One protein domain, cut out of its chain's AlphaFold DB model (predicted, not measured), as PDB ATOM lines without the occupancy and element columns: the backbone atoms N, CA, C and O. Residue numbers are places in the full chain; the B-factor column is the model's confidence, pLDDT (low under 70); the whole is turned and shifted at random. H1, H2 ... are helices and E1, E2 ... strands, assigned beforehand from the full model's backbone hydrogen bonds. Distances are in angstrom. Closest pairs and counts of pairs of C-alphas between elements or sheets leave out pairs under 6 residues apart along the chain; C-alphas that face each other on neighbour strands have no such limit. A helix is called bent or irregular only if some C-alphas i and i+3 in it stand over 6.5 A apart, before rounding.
ATOM      1  N   LYS A   7     164.815 128.539 167.309       86.50
ATOM      2  CA  LYS A   7     165.653 127.338 167.174       86.50
ATOM      3  C   LYS A   7     167.037 127.588 166.554       86.50
ATOM      4  O   LYS A   7     167.911 126.739 166.680       86.50
ATOM      5  N   ASP A   8     167.230 128.717 165.871       89.50
ATOM      6  CA  ASP A   8     168.480 129.048 165.186       89.50
ATOM      7  C   ASP A   8     169.476 129.748 166.131       89.50
ATOM      8  O   ASP A   8     170.664 129.818 165.816       89.50
ATOM      9  N   LYS A   9     169.028 130.229 167.304       89.44
ATOM     10  CA  LYS A   9     169.862 130.957 168.279       89.44
ATOM     11  C   LYS A   9     171.156 130.229 168.665       89.44
ATOM     12  O   LYS A   9     172.207 130.870 168.584       89.44
ATOM     13  N   PRO A  10     171.147 128.921 169.000       90.25
ATOM     14  CA  PRO A  10     172.383 128.230 169.363       90.25
ATOM     15  C   PRO A  10     173.371 128.150 168.186       90.25
ATOM     16  O   PRO A  10     174.576 128.286 168.377       90.25
ATOM     17  N   ILE A  11     172.872 128.000 166.947       91.69
ATOM     18  CA  ILE A  11     173.702 128.014 165.727       91.69
ATOM     19  C   ILE A  11     174.346 129.395 165.563       91.69
ATOM     20  O   ILE A  11     175.549 129.487 165.317       91.69
ATOM     21  N   ILE A  12     173.551 130.463 165.713       92.25
ATOM     22  CA  ILE A  12     174.009 131.853 165.578       92.25
ATOM     23  C   ILE A  12     175.132 132.137 166.577       92.25
ATOM     24  O   ILE A  12     176.217 132.527 166.156       92.25
ATOM     25  N   GLN A  13     174.902 131.890 167.868       91.00
ATOM     26  CA  GLN A  13     175.888 132.114 168.931       91.00
ATOM     27  C   GLN A  13     177.197 131.374 168.657       91.00
ATOM     28  O   GLN A  13     178.281 131.961 168.668       91.00
ATOM     29  N   LYS A  14     177.096 130.081 168.352       92.12
ATOM     30  CA  LYS A  14     178.261 129.217 168.194       92.12
ATOM     31  C   LYS A  14     179.099 129.589 166.971       92.12
ATOM     32  O   LYS A  14     180.324 129.645 167.047       92.12
ATOM     33  N   LEU A  15     178.445 129.902 165.853       93.75
ATOM     34  CA  LEU A  15     179.133 130.330 164.638       93.75
ATOM     35  C   LEU A  15     179.678 131.761 164.736       93.75
ATOM     36  O   LEU A  15     180.735 132.017 164.161       93.75
ATOM     37  N   LEU A  16     179.017 132.669 165.467       92.31
ATOM     38  CA  LEU A  16     179.564 134.000 165.767       92.31
ATOM     39  C   LEU A  16     180.882 133.879 166.538       92.31
ATOM     40  O   LEU A  16     181.892 134.421 166.099       92.31
ATOM     41  N   VAL A  17     180.891 133.102 167.627       92.19
ATOM     42  CA  VAL A  17     182.098 132.855 168.438       92.19
ATOM     43  C   VAL A  17     183.195 132.172 167.619       92.19
ATOM     44  O   VAL A  17     184.369 132.494 167.774       92.19
ATOM     45  N   ALA A  18     182.828 131.272 166.702       93.94
ATOM     46  CA  ALA A  18     183.776 130.623 165.799       93.94
ATOM     47  C   ALA A  18     184.332 131.551 164.695       93.94
ATOM     48  O   ALA A  18     185.200 131.125 163.936       93.94
ATOM     49  N   GLY A  19     183.844 132.791 164.565       94.62
ATOM     50  CA  GLY A  19     184.311 133.748 163.557       94.62
ATOM     51  C   GLY A  19     183.653 133.593 162.181       94.62
ATOM     52  O   GLY A  19     184.264 133.889 161.151       94.62
ATOM     53  N   CYS A  20     182.415 133.096 162.112       96.12
ATOM     54  CA  CYS A  20     181.653 133.069 160.862       96.12
ATOM     55  C   CYS A  20     181.004 134.423 160.560       96.12
ATOM     56  O   CYS A  20     180.323 135.006 161.398       96.12
ATOM     57  N   CYS A  21     181.104 134.879 159.306       94.81
ATOM     58  CA  CYS A  21     180.363 136.056 158.865       94.81
ATOM     59  C   CYS A  21     178.848 135.815 158.856       94.81
ATOM     60  O   CYS A  21     178.358 134.696 158.665       94.81
ATOM     61  N   ALA A  22     178.096 136.913 158.922       94.25
ATOM     62  CA  ALA A  22     176.643 136.876 158.987       94.25
ATOM     63  C   ALA A  22     175.971 136.124 157.819       94.25
ATOM     64  O   ALA A  22     174.942 135.484 158.009       94.25
ATOM     65  N   ARG A  23     176.538 136.151 156.602       95.25
ATOM     66  CA  ARG A  23     175.996 135.383 155.462       95.25
ATOM     67  C   ARG A  23     176.222 133.889 155.650       95.25
ATOM     68  O   ARG A  23     175.311 133.128 155.362       95.25
ATOM     69  N   CYS A  24     177.383 133.464 156.151       96.75
ATOM     70  CA  CYS A  24     177.610 132.055 156.467       96.75
ATOM     71  C   CYS A  24     176.644 131.567 157.542       96.75
ATOM     72  O   CYS A  24     176.079 130.494 157.368       96.75
ATOM     73  N   ILE A  25     176.391 132.369 158.577       95.44
ATOM     74  CA  ILE A  25     175.409 132.037 159.617       95.44
ATOM     75  C   ILE A  25     174.021 131.812 159.002       95.44
ATOM     76  O   ILE A  25     173.431 130.763 159.229       95.44
ATOM     77  N   LEU A  26     173.545 132.709 158.127       95.25
ATOM     78  CA  LEU A  26     172.270 132.512 157.415       95.25
ATOM     79  C   LEU A  26     172.212 131.188 156.633       95.25
ATOM     80  O   LEU A  26     171.158 130.551 156.607       95.25
ATOM     81  N   ARG A  27     173.329 130.749 156.030       96.62
ATOM     82  CA  ARG A  27     173.390 129.458 155.319       96.62
ATOM     83  C   ARG A  27     173.220 128.276 156.261       96.62
ATOM     84  O   ARG A  27     172.482 127.356 155.931       96.62
ATOM     85  N   PHE A  28     173.900 128.304 157.407       95.44
ATOM     86  CA  PHE A  28     173.810 127.251 158.423       95.44
ATOM     87  C   PHE A  28     172.465 127.260 159.164       95.44
ATOM     88  O   PHE A  28     172.057 126.229 159.680       95.44
ATOM     89  N   CYS A  29     171.746 128.385 159.157       93.56
ATOM     90  CA  CYS A  29     170.345 128.477 159.580       93.56
ATOM     91  C   CYS A  29     169.345 128.134 158.452       93.56
ATOM     92  O   CYS A  29     168.148 128.380 158.596       93.56
ATOM     93  N   CYS A  30     169.814 127.618 157.308       93.94
ATOM     94  CA  CYS A  30     168.987 127.193 156.169       93.94
ATOM     95  C   CYS A  30     168.068 128.296 155.610       93.94
ATOM     96  O   CYS A  30     166.969 128.036 155.112       93.94
ATOM     97  N   VAL A  31     168.491 129.560 155.688       93.69
ATOM     98  CA  VAL A  31     167.687 130.687 155.207       93.69
ATOM     99  C   VAL A  31     167.716 130.729 153.681       93.69
ATOM    100  O   VAL A  31     168.645 131.276 153.100       93.69
ATOM    101  N   GLY A  32     166.684 130.203 153.018       92.75
ATOM    102  CA  GLY A  32     166.567 130.182 151.546       92.75
ATOM    103  C   GLY A  32     166.143 131.508 150.894       92.75
ATOM    104  O   GLY A  32     165.923 131.583 149.687       92.75
ATOM    105  N   VAL A  33     165.983 132.578 151.678       93.06
ATOM    106  CA  VAL A  33     165.480 133.866 151.185       93.06
ATOM    107  C   VAL A  33     166.634 134.710 150.641       93.06
ATOM    108  O   VAL A  33     167.373 135.333 151.402       93.06
ATOM    109  N   GLN A  34     166.757 134.794 149.313       92.62
ATOM    110  CA  GLN A  34     167.866 135.490 148.637       92.62
ATOM    111  C   GLN A  34     168.056 136.948 149.093       92.62
ATOM    112  O   GLN A  34     169.185 137.417 149.239       92.62
ATOM    113  N   SER A  35     166.963 137.674 149.351       90.81
ATOM    114  CA  SER A  35     167.021 139.077 149.784       90.81
ATOM    115  C   SER A  35     167.697 139.257 151.148       90.81
ATOM    116  O   SER A  35     168.256 140.323 151.401       90.81
ATOM    117  N   ALA A  36     167.732 138.224 152.000       91.94
ATOM    118  CA  ALA A  36     168.455 138.260 153.271       91.94
ATOM    119  C   ALA A  36     169.978 138.376 153.067       91.94
ATOM    120  O   ALA A  36     170.647 139.070 153.828       91.94
ATOM    121  N   TYR A  37     170.522 137.782 151.999       92.50
ATOM    122  CA  TYR A  37     171.960 137.788 151.684       92.50
ATOM    123  C   TYR A  37     172.432 139.094 151.040       92.50
ATOM    124  O   TYR A  37     173.624 139.413 151.070       92.50
ATOM    125  N   ARG A  38     171.497 139.862 150.469       89.25
ATOM    126  CA  ARG A  38     171.758 141.137 149.785       89.25
ATOM    127  C   ARG A  38     171.774 142.341 150.729       89.25
ATOM    128  O   ARG A  38     172.126 143.434 150.304       89.25
ATOM    129  N   GLN A  39     171.402 142.160 151.997       85.44
ATOM    130  CA  GLN A  39     171.424 143.241 152.983       85.44
ATOM    131  C   GLN A  39     172.868 143.669 153.317       85.44
ATOM    132  O   GLN A  39     173.763 142.810 153.337       85.44
ATOM    133  N   PRO A  40     173.100 144.963 153.627       82.88
ATOM    134  CA  PRO A  40     174.403 145.457 154.071       82.88
ATOM    135  C   PRO A  40     174.944 144.668 155.267       82.88
ATOM    136  O   PRO A  40     174.176 144.199 156.107       82.88
ATOM    137  N   GLU A  41     176.266 144.518 155.351       79.88
ATOM    138  CA  GLU A  41     176.915 143.709 156.392       79.88
ATOM    139  C   GLU A  41     176.607 144.192 157.807       79.88
ATOM    140  O   GLU A  41     176.104 143.405 158.603       79.88
ATOM    141  N   GLN A  42     176.762 145.489 158.071       77.06
ATOM    142  CA  GLN A  42     176.472 146.106 159.373       77.06
ATOM    143  C   GLN A  42     175.045 145.806 159.865       77.06
ATOM    144  O   GLN A  42     174.821 145.501 161.035       77.06
ATOM    145  N   VAL A  43     174.067 145.830 158.954       78.12
ATOM    146  CA  VAL A  43     172.657 145.545 159.264       78.12
ATOM    147  C   VAL A  43     172.438 144.064 159.575       78.12
ATOM    148  O   VAL A  43     171.571 143.724 160.376       78.12
ATOM    149  N   ARG A  44     173.189 143.160 158.939       81.31
ATOM    150  CA  ARG A  44     173.081 141.721 159.212       81.31
ATOM    151  C   ARG A  44     173.747 141.357 160.534       81.31
ATOM    152  O   ARG A  44     173.137 140.627 161.306       81.31
ATOM    153  N   THR A  45     174.950 141.870 160.786       79.25
ATOM    154  CA  THR A  45     175.721 141.583 162.003       79.25
ATOM    155  C   THR A  45     174.972 142.057 163.246       79.25
ATOM    156  O   THR A  45     174.643 141.232 164.090       79.25
ATOM    157  N   SER A  46     174.535 143.321 163.267       77.88
ATOM    158  CA  SER A  46     173.744 143.875 164.382       77.88
ATOM    159  C   SER A  46     172.470 143.080 164.688       77.88
ATOM    160  O   SER A  46     172.107 142.883 165.843       77.88
ATOM    161  N   ARG A  47     171.776 142.569 163.663       80.94
ATOM    162  CA  ARG A  47     170.567 141.752 163.861       80.94
ATOM    163  C   ARG A  47     170.864 140.360 164.407       80.94
ATOM    164  O   ARG A  47     170.051 139.822 165.155       80.94
ATOM    165  N   LEU A  48     171.987 139.758 164.019       81.62
ATOM    166  CA  LEU A  48     172.408 138.467 164.567       81.62
ATOM    167  C   LEU A  48     172.825 138.607 166.030       81.62
ATOM    168  O   LEU A  48     172.444 137.768 166.841       81.62
ATOM    169  N   GLU A  49     173.513 139.694 166.372       80.19
ATOM    170  CA  GLU A  49     173.887 140.032 167.751       80.19
ATOM    171  C   GLU A  49     172.646 140.232 168.629       80.19
ATOM    172  O   GLU A  49     172.508 139.566 169.650       80.19
ATOM    173  N   GLN A  50     171.657 141.010 168.173       79.31
ATOM    174  CA  GLN A  50     170.373 141.164 168.879       79.31
ATOM    175  C   GLN A  50     169.642 139.831 169.096       79.31
ATOM    176  O   GLN A  50     169.003 139.617 170.124       79.31
ATOM    177  N   THR A  51     169.734 138.914 168.130       76.94
ATOM    178  CA  THR A  51     169.123 137.578 168.242       76.94
ATOM    179  C   THR A  51     169.883 136.694 169.242       76.94
ATOM    180  O   THR A  51     169.286 135.820 169.866       76.94
ATOM    181  N   SER A  52     171.184 136.946 169.416       73.81
ATOM    182  CA  SER A  52     172.100 136.227 170.306       73.81
ATOM    183  C   SER A  52     172.046 136.712 171.763       73.81
ATOM    184  O   SER A  52     172.226 135.903 172.670       73.81
ATOM    185  N   GLU A  53     171.816 138.006 172.005       65.38
ATOM    186  CA  GLU A  53     171.913 138.641 173.335       65.38
ATOM    187  C   GLU A  53     170.657 138.520 174.210       65.38
ATOM    188  O   GLU A  53     170.710 138.829 175.401       65.38
ATOM    189  N   ASN A  54     169.534 138.039 173.668       55.06
ATOM    190  CA  ASN A  54     168.251 138.016 174.381       55.06
ATOM    191  C   ASN A  54     168.162 137.004 175.551       55.06
ATOM    192  O   ASN A  54     167.097 136.875 176.147       55.06
ATOM    193  N   CYS A  91     186.144 135.527 157.490       96.19
ATOM    194  CA  CYS A  91     185.246 134.445 157.870       96.19
ATOM    195  C   CYS A  91     185.930 133.078 157.763       96.19
ATOM    196  O   CYS A  91     186.333 132.667 156.670       96.19
ATOM    197  N   VAL A  92     185.933 132.312 158.855       96.56
ATOM    198  CA  VAL A  92     186.570 130.982 158.906       96.56
ATOM    199  C   VAL A  92     185.957 129.966 157.935       96.56
ATOM    200  O   VAL A  92     186.641 129.031 157.512       96.56
ATOM    201  N   ALA A  93     184.684 130.156 157.565       96.81
ATOM    202  CA  ALA A  93     183.919 129.237 156.725       96.81
ATOM    203  C   ALA A  93     183.999 129.558 155.225       96.81
ATOM    204  O   ALA A  93     184.026 128.639 154.411       96.81
ATOM    205  N   CYS A  94     184.004 130.842 154.841       97.25
ATOM    206  CA  CYS A  94     183.995 131.247 153.427       97.25
ATOM    207  C   CYS A  94     185.234 132.013 152.971       97.25
ATOM    208  O   CYS A  94     185.272 132.385 151.803       97.25
ATOM    209  N   LEU A  95     186.194 132.292 153.857       95.75
ATOM    210  CA  LEU A  95     187.444 132.984 153.523       95.75
ATOM    211  C   LEU A  95     187.201 134.310 152.781       95.75
ATOM    212  O   LEU A  95     187.743 134.552 151.709       95.75
ATOM    213  N   GLY A  96     186.274 135.132 153.285       94.00
ATOM    214  CA  GLY A  96     185.956 136.430 152.676       94.00
ATOM    215  C   GLY A  96     185.036 136.400 151.448       94.00
ATOM    216  O   GLY A  96     184.510 137.448 151.074       94.00
ATOM    217  N   ILE A  97     184.746 135.232 150.851       94.94
ATOM    218  CA  ILE A  97     183.933 135.136 149.617       94.94
ATOM    219  C   ILE A  97     182.541 135.754 149.776       94.94
ATOM    220  O   ILE A  97     182.045 136.421 148.872       94.94
ATOM    221  N   LEU A  98     181.910 135.546 150.933       94.25
ATOM    222  CA  LEU A  98     180.605 136.120 151.265       94.25
ATOM    223  C   LEU A  98     180.718 137.394 152.120       94.25
ATOM    224  O   LEU A  98     179.725 137.802 152.716       94.25
ATOM    225  N   GLN A  99     181.887 138.024 152.207       92.06
ATOM    226  CA  GLN A  99     182.088 139.326 152.854       92.06
ATOM    227  C   GLN A  99     182.310 140.381 151.762       92.06
ATOM    228  O   GLN A  99     181.358 140.711 151.043       92.06
ATOM    229  N   ASP A 100     183.550 140.834 151.591       85.75
ATOM    230  CA  ASP A 100     183.928 141.905 150.665       85.75
ATOM    231  C   ASP A 100     183.994 141.440 149.208       85.75
ATOM    232  O   ASP A 100     183.742 142.209 148.276       85.75
ATOM    233  N   LEU A 101     184.279 140.154 148.988       84.81
ATOM    234  CA  LEU A 101     184.473 139.600 147.648       84.81
ATOM    235  C   LEU A 101     183.168 139.376 146.874       84.81
ATOM    236  O   LEU A 101     183.212 139.114 145.679       84.81
ATOM    237  N   CYS A 102     182.005 139.504 147.508       80.69
ATOM    238  CA  CYS A 102     180.713 139.524 146.814       80.69
ATOM    239  C   CYS A 102     180.114 140.943 146.745       80.69
ATOM    240  O   CYS A 102     178.890 141.102 146.736       80.69
ATOM    241  N   GLY A 103     180.969 141.973 146.776       70.81
ATOM    242  CA  GLY A 103     180.616 143.383 146.608       70.81
ATOM    243  C   GLY A 103     180.763 143.890 145.166       70.81
ATOM    244  O   GLY A 103     181.257 143.201 144.276       70.81
ATOM    245  N   THR A 104     180.361 145.142 144.941       58.03
ATOM    246  CA  THR A 104     180.320 145.831 143.633       58.03
ATOM    247  C   THR A 104     181.684 146.040 142.963       58.03
ATOM    248  O   THR A 104     181.737 146.419 141.798       58.03
ATOM    249  N   ASN A 105     182.791 145.776 143.659       54.66
ATOM    250  CA  ASN A 105     184.142 146.018 143.141       54.66
ATOM    251  C   ASN A 105     184.600 144.986 142.093       54.66
ATOM    252  O   ASN A 105     185.596 145.218 141.411       54.66
ATOM    253  N   GLN A 106     183.871 143.878 141.906       55.88
ATOM    254  CA  GLN A 106     184.128 142.892 140.842       55.88
ATOM    255  C   GLN A 106     183.536 143.331 139.492       55.88
ATOM    256  O   GLN A 106     182.863 142.556 138.813       55.88
ATOM    257  N   ALA A 107     183.741 144.600 139.134       53.12
ATOM    258  CA  ALA A 107     183.172 145.223 137.952       53.12
ATOM    259  C   ALA A 107     183.469 144.382 136.702       53.12
ATOM    260  O   ALA A 107     184.620 144.273 136.268       53.12
ATOM    261  N   VAL A 108     182.411 143.832 136.100       58.38
ATOM    262  CA  VAL A 108     182.409 143.419 134.696       58.38
ATOM    263  C   VAL A 108     182.640 144.703 133.909       58.38
ATOM    264  O   VAL A 108     181.710 145.444 133.604       58.38
ATOM    265  N   LYS A 109     183.912 145.053 133.696       59.03
ATOM    266  CA  LYS A 109     184.269 146.224 132.899       59.03
ATOM    267  C   LYS A 109     183.647 146.030 131.527       59.03
ATOM    268  O   LYS A 109     183.730 144.932 130.981       59.03
ATOM    269  N   ALA A 110     183.053 147.101 131.007       52.44
ATOM    270  CA  ALA A 110     182.433 147.176 129.692       52.44
ATOM    271  C   ALA A 110     183.449 146.831 128.590       52.44
ATOM    272  O   ALA A 110     184.037 147.693 127.939       52.44
ATOM    273  N   GLN A 111     183.705 145.543 128.406       61.69
ATOM    274  CA  GLN A 111     184.226 145.022 127.168       61.69
ATOM    275  C   GLN A 111     183.086 145.153 126.151       61.69
ATOM    276  O   GLN A 111     181.922 144.943 126.492       61.69
ATOM    277  N   LYS A 112     183.403 145.572 124.923       71.06
ATOM    278  CA  LYS A 112     182.419 145.848 123.862       71.06
ATOM    279  C   LYS A 112     181.879 144.548 123.252       71.06
ATOM    280  O   LYS A 112     182.008 144.330 122.053       71.06
ATOM    281  N   TYR A 113     181.366 143.657 124.088       81.06
ATOM    282  CA  TYR A 113     180.661 142.467 123.642       81.06
ATOM    283  C   TYR A 113     179.184 142.794 123.485       81.06
ATOM    284  O   TYR A 113     178.609 143.516 124.297       81.06
ATOM    285  N   GLU A 114     178.582 142.234 122.447       85.00
ATOM    286  CA  GLU A 114     177.141 142.254 122.242       85.00
ATOM    287  C   GLU A 114     176.572 140.944 122.784       85.00
ATOM    288  O   GLU A 114     177.016 139.856 122.410       85.00
ATOM    289  N   PHE A 115     175.635 141.045 123.721       88.56
ATOM    290  CA  PHE A 115     174.972 139.902 124.331       88.56
ATOM    291  C   PHE A 115     173.623 140.328 124.912       88.56
ATOM    292  O   PHE A 115     173.507 141.387 125.522       88.56
ATOM    293  N   ASP A 116     172.623 139.456 124.792       89.25
ATOM    294  CA  ASP A 116     171.273 139.705 125.329       89.25
ATOM    295  C   ASP A 116     171.051 139.027 126.691       89.25
ATOM    296  O   ASP A 116     170.096 139.298 127.419       89.25
ATOM    297  N   SER A 117     171.937 138.096 127.042       92.06
ATOM    298  CA  SER A 117     171.909 137.346 128.294       92.06
ATOM    299  C   SER A 117     173.306 136.848 128.636       92.06
ATOM    300  O   SER A 117     174.174 136.769 127.766       92.06
ATOM    301  N   LEU A 118     173.533 136.447 129.882       92.00
ATOM    302  CA  LEU A 118     174.815 135.886 130.312       92.00
ATOM    303  C   LEU A 118     174.637 134.682 131.230       92.00
ATOM    304  O   LEU A 118     173.625 134.561 131.925       92.00
ATOM    305  N   VAL A 119     175.643 133.812 131.277       92.62
ATOM    306  CA  VAL A 119     175.777 132.771 132.299       92.62
ATOM    307  C   VAL A 119     176.859 133.167 133.302       92.62
ATOM    308  O   VAL A 119     177.952 133.578 132.924       92.62
ATOM    309  N   LEU A 120     176.545 133.063 134.596       91.19
ATOM    310  CA  LEU A 120     177.506 133.291 135.676       91.19
ATOM    311  C   LEU A 120     178.111 131.954 136.111       91.19
ATOM    312  O   LEU A 120     177.409 131.101 136.671       91.19
ATOM    313  N   SER A 121     179.410 131.798 135.883       92.12
ATOM    314  CA  SER A 121     180.188 130.612 136.229       92.12
ATOM    315  C   SER A 121     181.088 130.912 137.420       92.12
ATOM    316  O   SER A 121     181.735 131.951 137.476       92.12
ATOM    317  N   ILE A 122     181.071 130.039 138.426       92.62
ATOM    318  CA  ILE A 122     181.755 130.271 139.706       92.62
ATOM    319  C   ILE A 122     182.589 129.041 140.052       92.62
ATOM    320  O   ILE A 122     182.037 127.940 140.209       92.62
ATOM    321  N   SER A 123     183.886 129.255 140.238       93.94
ATOM    322  CA  SER A 123     184.862 128.269 140.700       93.94
ATOM    323  C   SER A 123     185.349 128.655 142.094       93.94
ATOM    324  O   SER A 123     185.770 129.785 142.319       93.94
ATOM    325  N   LEU A 124     185.245 127.723 143.044       95.50
ATOM    326  CA  LEU A 124     185.590 127.933 144.452       95.50
ATOM    327  C   LEU A 124     186.757 127.027 144.879       95.50
ATOM    328  O   LEU A 124     186.818 125.891 144.392       95.50
ATOM    329  N   PRO A 125     187.597 127.453 145.845       95.19
ATOM    330  CA  PRO A 125     188.651 126.620 146.411       95.19
ATOM    331  C   PRO A 125     188.072 125.360 147.068       95.19
ATOM    332  O   PRO A 125     187.062 125.419 147.779       95.19
ATOM    333  N   ALA A 126     188.700 124.203 146.847       95.44
ATOM    334  CA  ALA A 126     188.197 122.916 147.333       95.44
ATOM    335  C   ALA A 126     188.196 122.816 148.869       95.44
ATOM    336  O   ALA A 126     187.299 122.197 149.448       95.44
ATOM    337  N   GLN A 127     189.141 123.490 149.526       95.75
ATOM    338  CA  GLN A 127     189.260 123.595 150.980       95.75
ATOM    339  C   GLN A 127     188.038 124.215 151.661       95.75
ATOM    340  O   GLN A 127     187.785 123.932 152.831       95.75
ATOM    341  N   LEU A 128     187.215 124.988 150.943       97.19
ATOM    342  CA  LEU A 128     185.963 125.491 151.512       97.19
ATOM    343  C   LEU A 128     185.009 124.358 151.897       97.19
ATOM    344  O   LEU A 128     184.286 124.492 152.876       97.19
ATOM    345  N   CYS A 129     185.042 123.221 151.192       96.69
ATOM    346  CA  CYS A 129     184.242 122.054 151.565       96.69
ATOM    347  C   CYS A 129     184.676 121.476 152.921       96.69
ATOM    348  O   CYS A 129     183.829 121.050 153.701       96.69
ATOM    349  N   VAL A 130     185.980 121.484 153.218       97.19
ATOM    350  CA  VAL A 130     186.521 121.025 154.510       97.19
ATOM    351  C   VAL A 130     186.065 121.957 155.629       97.19
ATOM    352  O   VAL A 130     185.566 121.500 156.655       97.19
ATOM    353  N   ARG A 131     186.175 123.271 155.414       97.56
ATOM    354  CA  ARG A 131     185.768 124.296 156.387       97.56
ATOM    355  C   ARG A 131     184.269 124.283 156.655       97.56
ATOM    356  O   ARG A 131     183.853 124.359 157.808       97.56
ATOM    357  N   GLU A 132     183.464 124.128 155.607       96.75
ATOM    358  CA  GLU A 132     182.014 123.969 155.716       96.75
ATOM    359  C   GLU A 132     181.649 122.718 156.520       96.75
ATOM    360  O   GLU A 132     180.834 122.807 157.435       96.75
ATOM    361  N   HIS A 133     182.306 121.586 156.251       96.12
ATOM    362  CA  HIS A 133     182.097 120.354 157.010       96.12
ATOM    363  C   HIS A 133     182.517 120.495 158.481       96.12
ATOM    364  O   HIS A 133     181.795 120.045 159.368       96.12
ATOM    365  N   SER A 134     183.629 121.184 158.754       95.88
ATOM    366  CA  SER A 134     184.070 121.493 160.119       95.88
ATOM    367  C   SER A 134     183.036 122.332 160.878       95.88
ATOM    368  O   SER A 134     182.641 121.978 161.988       95.88
ATOM    369  N   CYS A 135     182.517 123.393 160.251       95.62
ATOM    370  CA  CYS A 135     181.464 124.224 160.840       95.62
ATOM    371  C   CYS A 135     180.165 123.433 161.054       95.62
ATOM    372  O   CYS A 135     179.541 123.567 162.104       95.62
ATOM    373  N   TRP A 136     179.785 122.572 160.102       95.31
ATOM    374  CA  TRP A 136     178.630 121.682 160.239       95.31
ATOM    375  C   TRP A 136     178.782 120.731 161.434       95.31
ATOM    376  O   TRP A 136     177.890 120.670 162.276       95.31
ATOM    377  N   LEU A 137     179.930 120.059 161.584       94.06
ATOM    378  CA  LEU A 137     180.207 119.218 162.756       94.06
ATOM    379  C   LEU A 137     180.199 120.024 164.057       94.06
ATOM    380  O   LEU A 137     179.736 119.537 165.090       94.06
ATOM    381  N   HIS A 138     180.698 121.260 164.017       91.94
ATOM    382  CA  HIS A 138     180.718 122.143 165.174       91.94
ATOM    383  C   HIS A 138     179.300 122.453 165.672       91.94
ATOM    384  O   HIS A 138     179.060 122.376 166.877       91.94
ATOM    385  N   VAL A 139     178.347 122.722 164.775       91.31
ATOM    386  CA  VAL A 139     176.947 123.001 165.150       91.31
ATOM    387  C   VAL A 139     176.123 121.734 165.400       91.31
ATOM    388  O   VAL A 139     175.286 121.732 166.298       91.31
ATOM    389  N   LYS A 140     176.413 120.624 164.706       87.75
ATOM    390  CA  LYS A 140     175.767 119.312 164.914       87.75
ATOM    391  C   LYS A 140     175.910 118.813 166.357       87.75
ATOM    392  O   LYS A 140     174.996 118.196 166.896       87.75
ATOM    393  N   LYS A 141     177.043 119.107 167.008       76.38
ATOM    394  CA  LYS A 141     177.309 118.726 168.409       76.38
ATOM    395  C   LYS A 141     176.336 119.331 169.431       76.38
ATOM    396  O   LYS A 141     176.258 118.800 170.530       76.38
ATOM    397  N   GLU A 142     175.576 120.371 169.085       68.81
ATOM    398  CA  GLU A 142     174.558 120.975 169.969       68.81
ATOM    399  C   GLU A 142     173.231 120.193 170.010       68.81
ATOM    400  O   GLU A 142     172.225 120.691 170.505       68.81
ATOM    401  N   GLY A 143     173.179 118.979 169.448       60.34
ATOM    402  CA  GLY A 143     171.940 118.194 169.376       60.34
ATOM    403  C   GLY A 143     170.931 118.737 168.360       60.34
ATOM    404  O   GLY A 143     169.793 118.272 168.297       60.34
ATOM    405  N   LEU A 144     171.344 119.704 167.539       66.12
ATOM    406  CA  LEU A 144     170.541 120.232 166.450       66.12
ATOM    407  C   LEU A 144     170.589 119.265 165.267       66.12
ATOM    408  O   LEU A 144     171.656 118.971 164.723       66.12
ATOM    409  N   VAL A 145     169.415 118.788 164.853       66.94
ATOM    410  CA  VAL A 145     169.240 118.003 163.626       66.94
ATOM    411  C   VAL A 145     169.333 118.963 162.438       66.94
ATOM    412  O   VAL A 145     168.322 119.424 161.914       66.94
ATOM    413  N   LEU A 146     170.558 119.342 162.079       80.19
ATOM    414  CA  LEU A 146     170.870 120.051 160.843       80.19
ATOM    415  C   LEU A 146     171.412 119.032 159.843       80.19
ATOM    416  O   LEU A 146     172.532 118.533 160.018       80.19
ATOM    417  N   ASP A 147     170.634 118.724 158.806       82.38
ATOM    418  CA  ASP A 147     171.158 117.933 157.700       82.38
ATOM    419  C   ASP A 147     172.242 118.741 156.974       82.38
ATOM    420  O   ASP A 147     172.156 119.962 156.817       82.38
ATOM    421  N   LYS A 148     173.301 118.054 156.554       81.81
ATOM    422  CA  LYS A 148     174.376 118.654 155.765       81.81
ATOM    423  C   LYS A 148     173.828 119.204 154.446       81.81
ATOM    424  O   LYS A 148     174.303 120.246 153.995       81.81
ATOM    425  N   ASP A 149     172.844 118.528 153.857       85.62
ATOM    426  CA  ASP A 149     172.273 118.902 152.561       85.62
ATOM    427  C   ASP A 149     171.331 120.117 152.648       85.62
ATOM    428  O   ASP A 149     171.095 120.785 151.640       85.62
ATOM    429  N   ASP A 150     170.875 120.471 153.855       89.56
ATOM    430  CA  ASP A 150     170.071 121.674 154.101       89.56
ATOM    431  C   ASP A 150     170.921 122.955 154.176       89.56
ATOM    432  O   ASP A 150     170.395 124.075 154.107       89.56
ATOM    433  N   VAL A 151     172.245 122.830 154.342       93.81
ATOM    434  CA  VAL A 151     173.149 123.982 154.393       93.81
ATOM    435  C   VAL A 151     173.323 124.553 152.989       93.81
ATOM    436  O   VAL A 151     173.890 123.931 152.091       93.81
ATOM    437  N   ILE A 152     172.901 125.804 152.806       96.25
ATOM    438  CA  ILE A 152     173.021 126.507 151.522       96.25
ATOM    439  C   ILE A 152     174.493 126.622 151.141       96.25
ATOM    440  O   ILE A 152     175.281 127.183 151.900       96.25
ATOM    441  N   GLN A 153     174.882 126.167 149.950       95.12
ATOM    442  CA  GLN A 153     176.288 126.138 149.524       95.12
ATOM    443  C   GLN A 153     176.859 127.540 149.258       95.12
ATOM    444  O   GLN A 153     176.139 128.465 148.882       95.12
ATOM    445  N   VAL A 154     178.185 127.712 149.396       96.44
ATOM    446  CA  VAL A 154     178.823 129.047 149.296       96.44
ATOM    447  C   VAL A 154     178.592 129.591 147.894       96.44
ATOM    448  O   VAL A 154     178.237 130.752 147.718       96.44
ATOM    449  N   LYS A 155     178.718 128.704 146.902       94.62
ATOM    450  CA  LYS A 155     178.484 128.988 145.487       94.62
ATOM    451  C   LYS A 155     177.064 129.483 145.225       94.62
ATOM    452  O   LYS A 155     176.881 130.377 144.406       94.62
ATOM    453  N   GLU A 156     176.076 128.914 145.906       94.75
ATOM    454  CA  GLU A 156     174.675 129.294 145.745       94.75
ATOM    455  C   GLU A 156     174.392 130.662 146.369       94.75
ATOM    456  O   GLU A 156     173.907 131.559 145.677       94.75
ATOM    457  N   ALA A 157     174.795 130.868 147.626       95.62
ATOM    458  CA  ALA A 157     174.655 132.161 148.296       95.62
ATOM    459  C   ALA A 157     175.392 133.280 147.538       95.62
ATOM    460  O   ALA A 157     174.850 134.370 147.346       95.62
ATOM    461  N   PHE A 158     176.604 133.002 147.044       94.94
ATOM    462  CA  PHE A 158     177.370 133.930 146.212       94.94
ATOM    463  C   PHE A 158     176.624 134.260 144.915       94.94
ATOM    464  O   PHE A 158     176.487 135.431 144.565       94.94
ATOM    465  N   LYS A 159     176.067 133.248 144.236       92.31
ATOM    466  CA  LYS A 159     175.262 133.430 143.022       92.31
ATOM    467  C   LYS A 159     174.038 134.313 143.285       92.31
ATOM    468  O   LYS A 159     173.792 135.224 142.504       92.31
ATOM    469  N   TRP A 160     173.317 134.127 144.394       92.81
ATOM    470  CA  TRP A 160     172.165 134.975 144.741       92.81
ATOM    471  C   TRP A 160     172.520 136.452 144.918       92.81
ATOM    472  O   TRP A 160     171.697 137.321 144.607       92.81
ATOM    473  N   ILE A 161     173.717 136.738 145.431       91.62
ATOM    474  CA  ILE A 161     174.227 138.100 145.602       91.62
ATOM    475  C   ILE A 161     174.679 138.645 144.243       91.62
ATOM    476  O   ILE A 161     174.144 139.650 143.773       91.62
ATOM    477  N   MET A 162     175.592 137.939 143.574       89.12
ATOM    478  CA  MET A 162     176.233 138.407 142.345       89.12
ATOM    479  C   MET A 162     175.287 138.518 141.160       89.12
ATOM    480  O   MET A 162     175.410 139.466 140.398       89.12
ATOM    481  N   GLN A 163     174.313 137.618 141.005       89.25
ATOM    482  CA  GLN A 163     173.337 137.727 139.916       89.25
ATOM    483  C   GLN A 163     172.588 139.059 139.958       89.25
ATOM    484  O   GLN A 163     172.386 139.682 138.922       89.25
ATOM    485  N   SER A 164     172.214 139.517 141.156       87.38
ATOM    486  CA  SER A 164     171.527 140.797 141.324       87.38
ATOM    487  C   SER A 164     172.438 141.987 141.031       87.38
ATOM    488  O   SER A 164     171.961 142.989 140.510       87.38
ATOM    489  N   LEU A 165     173.722 141.894 141.390       86.56
ATOM    490  CA  LEU A 165     174.698 142.957 141.145       86.56
ATOM    491  C   LEU A 165     175.039 143.052 139.658       86.56
ATOM    492  O   LEU A 165     174.900 144.117 139.074       86.56
ATOM    493  N   VAL A 166     175.392 141.931 139.031       86.00
ATOM    494  CA  VAL A 166     175.741 141.865 137.605       86.00
ATOM    495  C   VAL A 166     174.572 142.315 136.732       86.00
ATOM    496  O   VAL A 166     174.773 143.125 135.833       86.00
ATOM    497  N   ALA A 167     173.346 141.859 137.019       86.94
ATOM    498  CA  ALA A 167     172.171 142.319 136.284       86.94
ATOM    499  C   ALA A 167     171.987 143.839 136.411       86.94
ATOM    500  O   ALA A 167     171.683 144.496 135.426       86.94
ATOM    501  N   LYS A 168     172.207 144.415 137.601       86.38
ATOM    502  CA  LYS A 168     172.096 145.864 137.813       86.38
ATOM    503  C   LYS A 168     173.180 146.643 137.058       86.38
ATOM    504  O   LYS A 168     172.854 147.620 136.392       86.38
ATOM    505  N   GLU A 169     174.436 146.216 137.156       83.88
ATOM    506  CA  GLU A 169     175.582 146.893 136.529       83.88
ATOM    507  C   GLU A 169     175.541 146.823 134.996       83.88
ATOM    508  O   GLU A 169     175.942 147.764 134.319       83.88
ATOM    509  N   LEU A 170     175.002 145.740 134.434       84.00
ATOM    510  CA  LEU A 170     174.884 145.544 132.987       84.00
ATOM    511  C   LEU A 170     173.532 146.007 132.420       84.00
ATOM    512  O   LEU A 170     173.109 145.531 131.375       84.00
ATOM    513  N   GLY A 171     172.823 146.914 133.100       85.31
ATOM    514  CA  GLY A 171     171.607 147.532 132.552       85.31
ATOM    515  C   GLY A 171     170.383 146.610 132.483       85.31
ATOM    516  O   GLY A 171     169.515 146.797 131.638       85.31
ATOM    517  N   GLY A 172     170.293 145.619 133.369       85.44
ATOM    518  CA  GLY A 172     169.155 144.702 133.475       85.44
ATOM    519  C   GLY A 172     169.291 143.407 132.672       85.44
ATOM    520  O   GLY A 172     168.306 142.683 132.544       85.44
ATOM    521  N   VAL A 173     170.484 143.096 132.147       87.81
ATOM    522  CA  VAL A 173     170.728 141.862 131.379       87.81
ATOM    523  C   VAL A 173     170.332 140.620 132.179       87.81
ATOM    524  O   VAL A 173     170.670 140.461 133.358       87.81
ATOM    525  N   ALA A 174     169.629 139.704 131.511       89.81
ATOM    526  CA  ALA A 174     169.173 138.463 132.114       89.81
ATOM    527  C   ALA A 174     170.347 137.509 132.394       89.81
ATOM    528  O   ALA A 174     171.118 137.160 131.496       89.81
ATOM    529  N   VAL A 175     170.443 137.024 133.635       89.50
ATOM    530  CA  VAL A 175     171.391 135.966 134.009       89.50
ATOM    531  C   VAL A 175     170.701 134.609 133.932       89.50
ATOM    532  O   VAL A 175     169.846 134.286 134.758       89.50
ATOM    533  N   VAL A 176     171.095 133.795 132.959       90.88
ATOM    534  CA  VAL A 176     170.441 132.531 132.596       90.88
ATOM    535  C   VAL A 176     171.397 131.344 132.725       90.88
ATOM    536  O   VAL A 176     172.609 131.496 132.846       90.88
ATOM    537  N   GLY A 177     170.856 130.122 132.725       88.56
ATOM    538  CA  GLY A 177     171.664 128.893 132.780       88.56
ATOM    539  C   GLY A 177     172.298 128.489 131.444       88.56
ATOM    540  O   GLY A 177     173.131 127.589 131.421       88.56
ATOM    541  N   LYS A 178     171.884 129.118 130.340       88.94
ATOM    542  CA  LYS A 178     172.378 128.872 128.983       88.94
ATOM    543  C   LYS A 178     172.453 130.207 128.247       88.94
ATOM    544  O   LYS A 178     171.413 130.765 127.919       88.94
ATOM    545  N   SER A 179     173.660 130.706 128.020       91.69
ATOM    546  CA  SER A 179     173.939 131.876 127.183       91.69
ATOM    547  C   SER A 179     175.199 131.601 126.361       91.69
ATOM    548  O   SER A 179     176.034 130.798 126.776       91.69
ATOM    549  N   GLY A 180     175.333 132.262 125.208       90.88
ATOM    550  CA  GLY A 180     176.587 132.303 124.451       90.88
ATOM    551  C   GLY A 180     177.665 133.184 125.097       90.88
ATOM    552  O   GLY A 180     178.812 133.141 124.665       90.88
ATOM    553  N   PHE A 181     177.311 133.962 126.127       90.44
ATOM    554  CA  PHE A 181     178.223 134.837 126.859       90.44
ATOM    555  C   PHE A 181     178.381 134.372 128.313       90.44
ATOM    556  O   PHE A 181     177.395 134.245 129.044       90.44
ATOM    557  N   GLU A 182     179.621 134.123 128.741       90.56
ATOM    558  CA  GLU A 182     179.962 133.632 130.080       90.56
ATOM    559  C   GLU A 182     180.781 134.664 130.855       90.56
ATOM    560  O   GLU A 182     181.804 135.158 130.385       90.56
ATOM    561  N   VAL A 183     180.350 134.935 132.088       87.94
ATOM    562  CA  VAL A 183     181.136 135.662 133.084       87.94
ATOM    563  C   VAL A 183     181.625 134.648 134.112       87.94
ATOM    564  O   VAL A 183     180.837 134.106 134.892       87.94
ATOM    565  N   GLY A 184     182.928 134.373 134.091       89.56
ATOM    566  CA  GLY A 184     183.593 133.474 135.029       89.56
ATOM    567  C   GLY A 184     184.174 134.219 136.228       89.56
ATOM    568  O   GLY A 184     184.879 135.212 136.061       89.56
ATOM    569  N   VAL A 185     183.912 133.718 137.433       90.38
ATOM    570  CA  VAL A 185     184.558 134.152 138.676       90.38
ATOM    571  C   VAL A 185     185.294 132.962 139.275       90.38
ATOM    572  O   VAL A 185     184.682 131.950 139.626       90.38
ATOM    573  N   GLU A 186     186.610 133.083 139.400       92.50
ATOM    574  CA  GLU A 186     187.464 132.060 139.991       92.50
ATOM    575  C   GLU A 186     188.087 132.570 141.287       92.50
ATOM    576  O   GLU A 186     188.699 133.635 141.332       92.50
ATOM    577  N   PHE A 187     187.924 131.784 142.348       93.75
ATOM    578  CA  PHE A 187     188.521 132.032 143.647       93.75
ATOM    579  C   PHE A 187     189.595 130.987 143.932       93.75
ATOM    580  O   PHE A 187     189.360 129.783 143.800       93.75
ATOM    581  N   THR A 188     190.749 131.451 144.403       93.00
ATOM    582  CA  THR A 188     191.834 130.618 144.930       93.00
ATOM    583  C   THR A 188     192.207 131.114 146.325       93.00
ATOM    584  O   THR A 188     191.968 132.273 146.657       93.00
ATOM    585  N   HIS A 189     192.743 130.232 147.169       94.06
ATOM    586  CA  HIS A 189     193.224 130.614 148.499       94.06
ATOM    587  C   HIS A 189     194.461 129.783 148.878       94.06
ATOM    588  O   HIS A 189     194.331 128.772 149.576       94.06
ATOM    589  N   PRO A 190     195.656 130.157 148.376       92.25
ATOM    590  CA  PRO A 190     196.868 129.341 148.499       92.25
ATOM    591  C   PRO A 190     197.263 129.028 149.944       92.25
ATOM    592  O   PRO A 190     197.688 127.914 150.233       92.25
ATOM    593  N   GLU A 191     197.057 129.975 150.862       94.25
ATOM    594  CA  GLU A 191     197.430 129.852 152.281       94.25
ATOM    595  C   GLU A 191     196.754 128.676 152.995       94.25
ATOM    596  O   GLU A 191     197.252 128.194 154.007       94.25
ATOM    597  N   THR A 192     195.622 128.196 152.474       94.25
ATOM    598  CA  THR A 192     194.836 127.117 153.092       94.25
ATOM    599  C   THR A 192     194.610 125.945 152.139       94.25
ATOM    600  O   THR A 192     193.695 125.148 152.340       94.25
ATOM    601  N   ASP A 193     195.410 125.824 151.076       89.31
ATOM    602  CA  ASP A 193     195.349 124.670 150.164       89.31
ATOM    603  C   ASP A 193     195.692 123.353 150.896       89.31
ATOM    604  O   ASP A 193     195.151 122.278 150.613       89.31
ATOM    605  N   SER A 194     196.517 123.456 151.945       93.00
ATOM    606  CA  SER A 194     196.878 122.346 152.829       93.00
ATOM    607  C   SER A 194     195.690 121.715 153.564       93.00
ATOM    608  O   SER A 194     195.771 120.544 153.934       93.00
ATOM    609  N   ASP A 195     194.569 122.428 153.730       95.06
ATOM    610  CA  ASP A 195     193.397 121.950 154.481       95.06
ATOM    611  C   ASP A 195     192.820 120.647 153.907       95.06
ATOM    612  O   ASP A 195     192.207 119.867 154.626       95.06
ATOM    613  N   CYS A 196     193.010 120.366 152.614       93.94
ATOM    614  CA  CYS A 196     192.534 119.122 152.004       93.94
ATOM    615  C   CYS A 196     193.492 117.934 152.173       93.94
ATOM    616  O   CYS A 196     193.098 116.792 151.932       93.94
ATOM    617  N   HIS A 197     194.746 118.161 152.572       94.00
ATOM    618  CA  HIS A 197     195.806 117.158 152.442       94.00
ATOM    619  C   HIS A 197     195.620 115.956 153.368       94.00
ATOM    620  O   HIS A 197     195.943 114.826 152.994       94.00
ATOM    621  N   PHE A 198     195.058 116.162 154.562       94.81
ATOM    622  CA  PHE A 198     194.788 115.058 155.482       94.81
ATOM    623  C   PHE A 198     193.776 114.057 154.896       94.81
ATOM    624  O   PHE A 198     193.897 112.854 155.134       94.81
ATOM    625  N   LEU A 199     192.847 114.510 154.041       95.00
ATOM    626  CA  LEU A 199     191.873 113.635 153.385       95.00
ATOM    627  C   LEU A 199     192.537 112.632 152.439       95.00
ATOM    628  O   LEU A 199     192.026 111.525 152.295       95.00
ATOM    629  N   ALA A 200     193.683 112.962 151.835       91.94
ATOM    630  CA  ALA A 200     194.424 112.009 151.007       91.94
ATOM    631  C   ALA A 200     195.015 110.856 151.830       91.94
ATOM    632  O   ALA A 200     195.144 109.745 151.319       91.94
ATOM    633  N   LYS A 201     195.325 111.090 153.112       90.25
ATOM    634  CA  LYS A 201     195.797 110.041 154.027       90.25
ATOM    635  C   LYS A 201     194.654 109.135 154.483       90.25
ATOM    636  O   LYS A 201     194.846 107.933 154.619       90.25
ATOM    637  N   VAL A 202     193.472 109.706 154.721       91.50
ATOM    638  CA  VAL A 202     192.311 108.966 155.245       91.50
ATOM    639  C   VAL A 202     191.516 108.263 154.138       91.50
ATOM    640  O   VAL A 202     191.015 107.160 154.349       91.50
ATOM    641  N   CYS A 203     191.424 108.880 152.958       91.38
ATOM    642  CA  CYS A 203     190.619 108.436 151.819       91.38
ATOM    643  C   CYS A 203     191.430 108.469 150.502       91.38
ATOM    644  O   CYS A 203     191.022 109.156 149.558       91.38
ATOM    645  N   PRO A 204     192.557 107.738 150.387       90.88
ATOM    646  CA  PRO A 204     193.461 107.823 149.230       90.88
ATOM    647  C   PRO A 204     192.772 107.502 147.896       90.88
ATOM    648  O   PRO A 204     193.051 108.132 146.876       90.88
ATOM    649  N   ASP A 205     191.790 106.596 147.903       91.69
ATOM    650  CA  ASP A 205     191.038 106.201 146.705       91.69
ATOM    651  C   ASP A 205     190.256 107.345 146.047       91.69
ATOM    652  O   ASP A 205     189.885 107.246 144.873       91.69
ATOM    653  N   CYS A 206     189.977 108.423 146.788       91.50
ATOM    654  CA  CYS A 206     189.295 109.606 146.270       91.50
ATOM    655  C   CYS A 206     190.232 110.545 145.491       91.50
ATOM    656  O   CYS A 206     189.742 111.326 144.676       91.50
ATOM    657  N   PHE A 207     191.553 110.453 145.686       91.19
ATOM    658  CA  PHE A 207     192.540 111.425 145.195       91.19
ATOM    659  C   PHE A 207     193.519 110.805 144.193       91.19
ATOM    660  O   PHE A 207     194.737 110.891 144.337       91.19
ATOM    661  N   LYS A 208     192.987 110.170 143.144       85.19
ATOM    662  CA  LYS A 208     193.817 109.555 142.100       85.19
ATOM    663  C   LYS A 208     194.392 110.618 141.151       85.19
ATOM    664  O   LYS A 208     193.618 111.412 140.605       85.19
ATOM    665  N   PRO A 209     195.715 110.621 140.898       81.31
ATOM    666  CA  PRO A 209     196.321 111.480 139.886       81.31
ATOM    667  C   PRO A 209     195.690 111.257 138.510       81.31
ATOM    668  O   PRO A 209     195.453 110.125 138.091       81.31
ATOM    669  N   THR A 210     195.430 112.345 137.790       77.00
ATOM    670  CA  THR A 210     194.980 112.305 136.392       77.00
ATOM    671  C   THR A 210     195.948 113.120 135.548       77.00
ATOM    672  O   THR A 210     196.402 114.172 135.989       77.00
ATOM    673  N   LYS A 211     196.263 112.644 134.335       72.88
ATOM    674  CA  LYS A 211     197.330 113.204 133.478       72.88
ATOM    675  C   LYS A 211     197.174 114.701 133.149       72.88
ATOM    676  O   LYS A 211     198.154 115.329 132.781       72.88
ATOM    677  N   ASN A 212     195.972 115.263 133.316       70.44
ATOM    678  CA  ASN A 212     195.617 116.610 132.862       70.44
ATOM    679  C   ASN A 212     195.242 117.580 134.001       70.44
ATOM    680  O   ASN A 212     194.704 118.649 133.717       70.44
ATOM    681  N   LYS A 213     195.449 117.231 135.281       70.44
ATOM    682  CA  LYS A 213     195.087 118.108 136.411       70.44
ATOM    683  C   LYS A 213     196.310 118.520 137.219       70.44
ATOM    684  O   LYS A 213     197.082 117.668 137.639       70.44
ATOM    685  N   GLN A 214     196.425 119.824 137.480       71.06
ATOM    686  CA  GLN A 214     197.493 120.404 138.302       71.06
ATOM    687  C   GLN A 214     197.391 120.004 139.783       71.06
ATOM    688  O   GLN A 214     198.408 119.905 140.457       71.06
ATOM    689  N   SER A 215     196.181 119.725 140.279       81.62
ATOM    690  CA  SER A 215     195.946 119.248 141.645       81.62
ATOM    691  C   SER A 215     194.977 118.067 141.662       81.62
ATOM    692  O   SER A 215     193.989 118.029 140.919       81.62
ATOM    693  N   VAL A 216     195.246 117.095 142.539       86.06
ATOM    694  CA  VAL A 216     194.336 115.973 142.823       86.06
ATOM    695  C   VAL A 216     193.175 116.387 143.733       86.06
ATOM    696  O   VAL A 216     192.128 115.735 143.731       86.06
ATOM    697  N   PHE A 217     193.310 117.505 144.453       90.75
ATOM    698  CA  PHE A 217     192.327 118.036 145.400       90.75
ATOM    699  C   PHE A 217     191.231 118.844 144.704       90.75
ATOM    700  O   PHE A 217     190.954 119.996 145.017       90.75
ATOM    701  N   THR A 218     190.569 118.228 143.728       91.81
ATOM    702  CA  THR A 218     189.394 118.850 143.108       91.81
ATOM    703  C   THR A 218     188.239 118.919 144.104       91.81
ATOM    704  O   THR A 218     188.078 118.014 144.926       91.81
ATOM    705  N   ARG A 219     187.365 119.929 143.980       92.00
ATOM    706  CA  ARG A 219     186.176 120.060 144.842       92.00
ATOM    707  C   ARG A 219     185.362 118.763 144.917       92.00
ATOM    708  O   ARG A 219     184.960 118.357 145.999       92.00
ATOM    709  N   MET A 220     185.167 118.091 143.781       92.31
ATOM    710  CA  MET A 220     184.443 116.817 143.709       92.31
ATOM    711  C   MET A 220     185.130 115.703 144.517       92.31
ATOM    712  O   MET A 220     184.470 114.984 145.261       92.31
ATOM    713  N   ALA A 221     186.455 115.570 144.396       94.12
ATOM    714  CA  ALA A 221     187.225 114.577 145.147       94.12
ATOM    715  C   ALA A 221     187.160 114.834 146.660       94.12
ATOM    716  O   ALA A 221     186.965 113.898 147.434       94.12
ATOM    717  N   VAL A 222     187.256 116.104 147.066       95.81
ATOM    718  CA  VAL A 222     187.146 116.524 148.468       95.81
ATOM    719  C   VAL A 222     185.756 116.225 149.027       95.81
ATOM    720  O   VAL A 222     185.663 115.592 150.073       95.81
ATOM    721  N   VAL A 223     184.676 116.588 148.324       94.69
ATOM    722  CA  VAL A 223     183.295 116.278 148.751       94.69
ATOM    723  C   VAL A 223     183.103 114.771 148.936       94.69
ATOM    724  O   VAL A 223     182.661 114.339 149.997       94.69
ATOM    725  N   LYS A 224     183.550 113.965 147.965       95.12
ATOM    726  CA  LYS A 224     183.479 112.499 148.042       95.12
ATOM    727  C   LYS A 224     184.286 111.923 149.208       95.12
ATOM    728  O   LYS A 224     183.913 110.902 149.778       95.12
ATOM    729  N   ALA A 225     185.425 112.523 149.550       96.56
ATOM    730  CA  ALA A 225     186.205 112.108 150.712       96.56
ATOM    731  C   ALA A 225     185.505 112.475 152.030       96.56
ATOM    732  O   ALA A 225     185.490 111.651 152.942       96.56
ATOM    733  N   LEU A 226     184.887 113.659 152.104       95.94
ATOM    734  CA  LEU A 226     184.115 114.130 153.261       95.94
ATOM    735  C   LEU A 226     182.834 113.318 153.504       95.94
ATOM    736  O   LEU A 226     182.370 113.243 154.631       95.94
ATOM    737  N   GLU A 227     182.261 112.702 152.473       94.19
ATOM    738  CA  GLU A 227     181.134 111.764 152.613       94.19
ATOM    739  C   GLU A 227     181.552 110.396 153.172       94.19
ATOM    740  O   GLU A 227     180.721 109.662 153.698       94.19
ATOM    741  N   LYS A 228     182.832 110.030 153.037       94.94
ATOM    742  CA  LYS A 228     183.356 108.720 153.454       94.94
ATOM    743  C   LYS A 228     184.054 108.737 154.808       94.94
ATOM    744  O   LYS A 228     184.131 107.701 155.465       94.94
ATOM    745  N   ILE A 229     184.658 109.864 155.173       95.38
ATOM    746  CA  ILE A 229     185.352 110.012 156.449       95.38
ATOM    747  C   ILE A 229     184.332 110.015 157.592       95.38
ATOM    748  O   ILE A 229     183.271 110.616 157.482       95.38
ATOM    749  N   SER A 230     184.645 109.333 158.693       95.00
ATOM    750  CA  SER A 230     183.830 109.394 159.906       95.00
ATOM    751  C   SER A 230     184.104 110.683 160.681       95.00
ATOM    752  O   SER A 230     185.257 111.123 160.733       95.00
ATOM    753  N   ASP A 231     183.092 111.212 161.370       93.94
ATOM    754  CA  ASP A 231     183.196 112.422 162.200       93.94
ATOM    755  C   ASP A 231     184.419 112.362 163.148       93.94
ATOM    756  O   ASP A 231     185.232 113.284 163.177       93.94
ATOM    757  N   ASP A 232     184.644 111.230 163.828       93.31
ATOM    758  CA  ASP A 232     185.786 111.040 164.743       93.31
ATOM    759  C   ASP A 232     187.161 111.111 164.068       93.31
ATOM    760  O   ASP A 232     188.150 111.462 164.706       93.31
ATOM    761  N   LYS A 233     187.256 110.721 162.793       94.94
ATOM    762  CA  LYS A 233     188.516 110.788 162.037       94.94
ATOM    763  C   LYS A 233     188.755 112.185 161.490       94.94
ATOM    764  O   LYS A 233     189.906 112.562 161.339       94.94
ATOM    765  N   PHE A 234     187.689 112.915 161.174       95.81
ATOM    766  CA  PHE A 234     187.780 114.302 160.736       95.81
ATOM    767  C   PHE A 234     188.207 115.231 161.881       95.81
ATOM    768  O   PHE A 234     188.944 116.181 161.657       95.81
ATOM    769  N   LEU A 235     187.737 114.958 163.102       92.75
ATOM    770  CA  LEU A 235     187.982 115.791 164.285       92.75
ATOM    771  C   LEU A 235     189.350 115.572 164.963       92.75
ATOM    772  O   LEU A 235     189.648 116.287 165.918       92.75
ATOM    773  N   LYS A 236     190.132 114.577 164.528       90.00
ATOM    774  CA  LYS A 236     191.482 114.278 165.033       90.00
ATOM    775  C   LYS A 236     192.543 115.050 164.265       90.00
ATOM    776  O   LYS A 236     193.490 115.516 164.931       90.00
TER     777      LYS A 236
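What this domain is: This is residues 7 to 54 and 91 to 236 of the 236 residues of the protein "Pseudouridine synthase 10" of Oryzias latipes (UniProt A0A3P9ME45). The model is a flat body in which H5 joins two helix clusters, H1, H2 and H4 towards one end of it and H7 and H8 at the other, while an arm made of H6 and the parallel strand pair E1 and E2 reaches away from them. Residues 91 to 116 form a long stretch without a named element that leads out to the start of E1. The printed part has 194 residues with nine named helices and two named strands, in the order H1 H2 H3 H4 E1 H5 H6 E2 H7 H8 H9, mostly helix. It is compact, with a radius of gyration of the C-alphas of 18.2 A, and spans 55 by 53 by 26 A.

How they stand to each other: E1, residues 117 to 123, and E2, residues 182 to 186, are parallel neighbours at 19 degrees, with N 121 and O 183 within hydrogen-bond range at 2.9 A and N 185 and O 121 at 2.8 A. Residues 117 to 118 of E1 also pair, parallel, with residues 174 to 175. E1, H5 (residues 127 to 140), H6 (residues 154 to 169) and E2 form a strand-helix-strand unit, two parallel neighbour strands with helices between, whose crossover is left-handed. The closest C-alphas of E1 and H6 are those of Ile 122 and Lys 155, 6.8 A apart. H6 has a kink of 30 degrees near residue 161. With residues 157 to 161 alone H6 touches H3, residues 34 to 37, closest at the C-alphas of Gln 34 and Trp 160, 5.8 A. With residues 154 to 157 alone it only just touches H2, residues 22 to 28, with 3 pairs of C-alphas within 8 A, the closest those of Arg 27 and Ala 157, 7.6 A. H2 touches H1, residues 7 to 17, at a steep tilt of 51 degrees, closest at Ile 12 and Ile 25, C-alphas 6.1 A apart. H4, residues 41 to 53, touches H2, closest at the C-alphas of Ala 22 and Thr 45, 5.7 A, and touches H1 with residues 48 to 52 alone, closest at those of Gln 13 and Ser 52, 5.8 A. H5 touches H1 with residues 135 to 139 alone, closest at the C-alphas of Ile 11 and Val 139, 6.0 A. H5 touches H8, residues 219 to 228, the same way at a shallow tilt of 33 degrees, only just short of steep, closest at the C-alphas of Cys 129 and Val 223, 6.5 A. H7, residues 190 to 202, touches H5, closest at the C-alphas of Gln 127 and Cys 196, 5.6 A, and H8, closest at those of Leu 199 and Ala 225, 6.5 A. H9, residues 231 to 234, is close to H5 but not clearly touching, with the C-alphas of Leu 137 and Asp 231 closest at 7.4 A. Every O i to N i+4 pair is within hydrogen-bond range in H2, H4 and H5, against 6 of 7 in H1, 11 of 12 in H6, 5 of 6 in H8 and 1 of 9 in H7, where 8 of 10 O i to N i+3 pairs are; H3 and H9 are too short for an i+4 pair.

Where its parts are: E1 runs 20.1 A from C-alpha 117 at (171.909, 137.346, 128.294), and E2 12.5 A. H6 is 22.2 A long, H7 21.9 A, H5 19.9 A, H4 18.4 A, H1 17.4 A and H8 14.5 A. H1 begins at C-alpha 7, (165.653, 127.338, 167.174), and H9 ends at C-alpha 234, (187.780, 114.302, 160.736). H1 and H7 are irregular: C-alphas 7 and 10 are 7.1 A apart, and C-alphas 191 and 194 are 7.5 A apart.

The domain as a whole: The two C-alphas farthest apart, those of Asn 54 and Lys 211, are 56.0 A from each other. Residues 55 to 90 are not printed, and C-alphas 54 and 91 are 24.0 A apart across this cut. The links H5 to H6, H6 to E2 and H7 to H8 are long. The mean pLDDT of the printed part is 87.9, and it is under 70 at residues 53 to 54, 104 to 111 and 142 to 145.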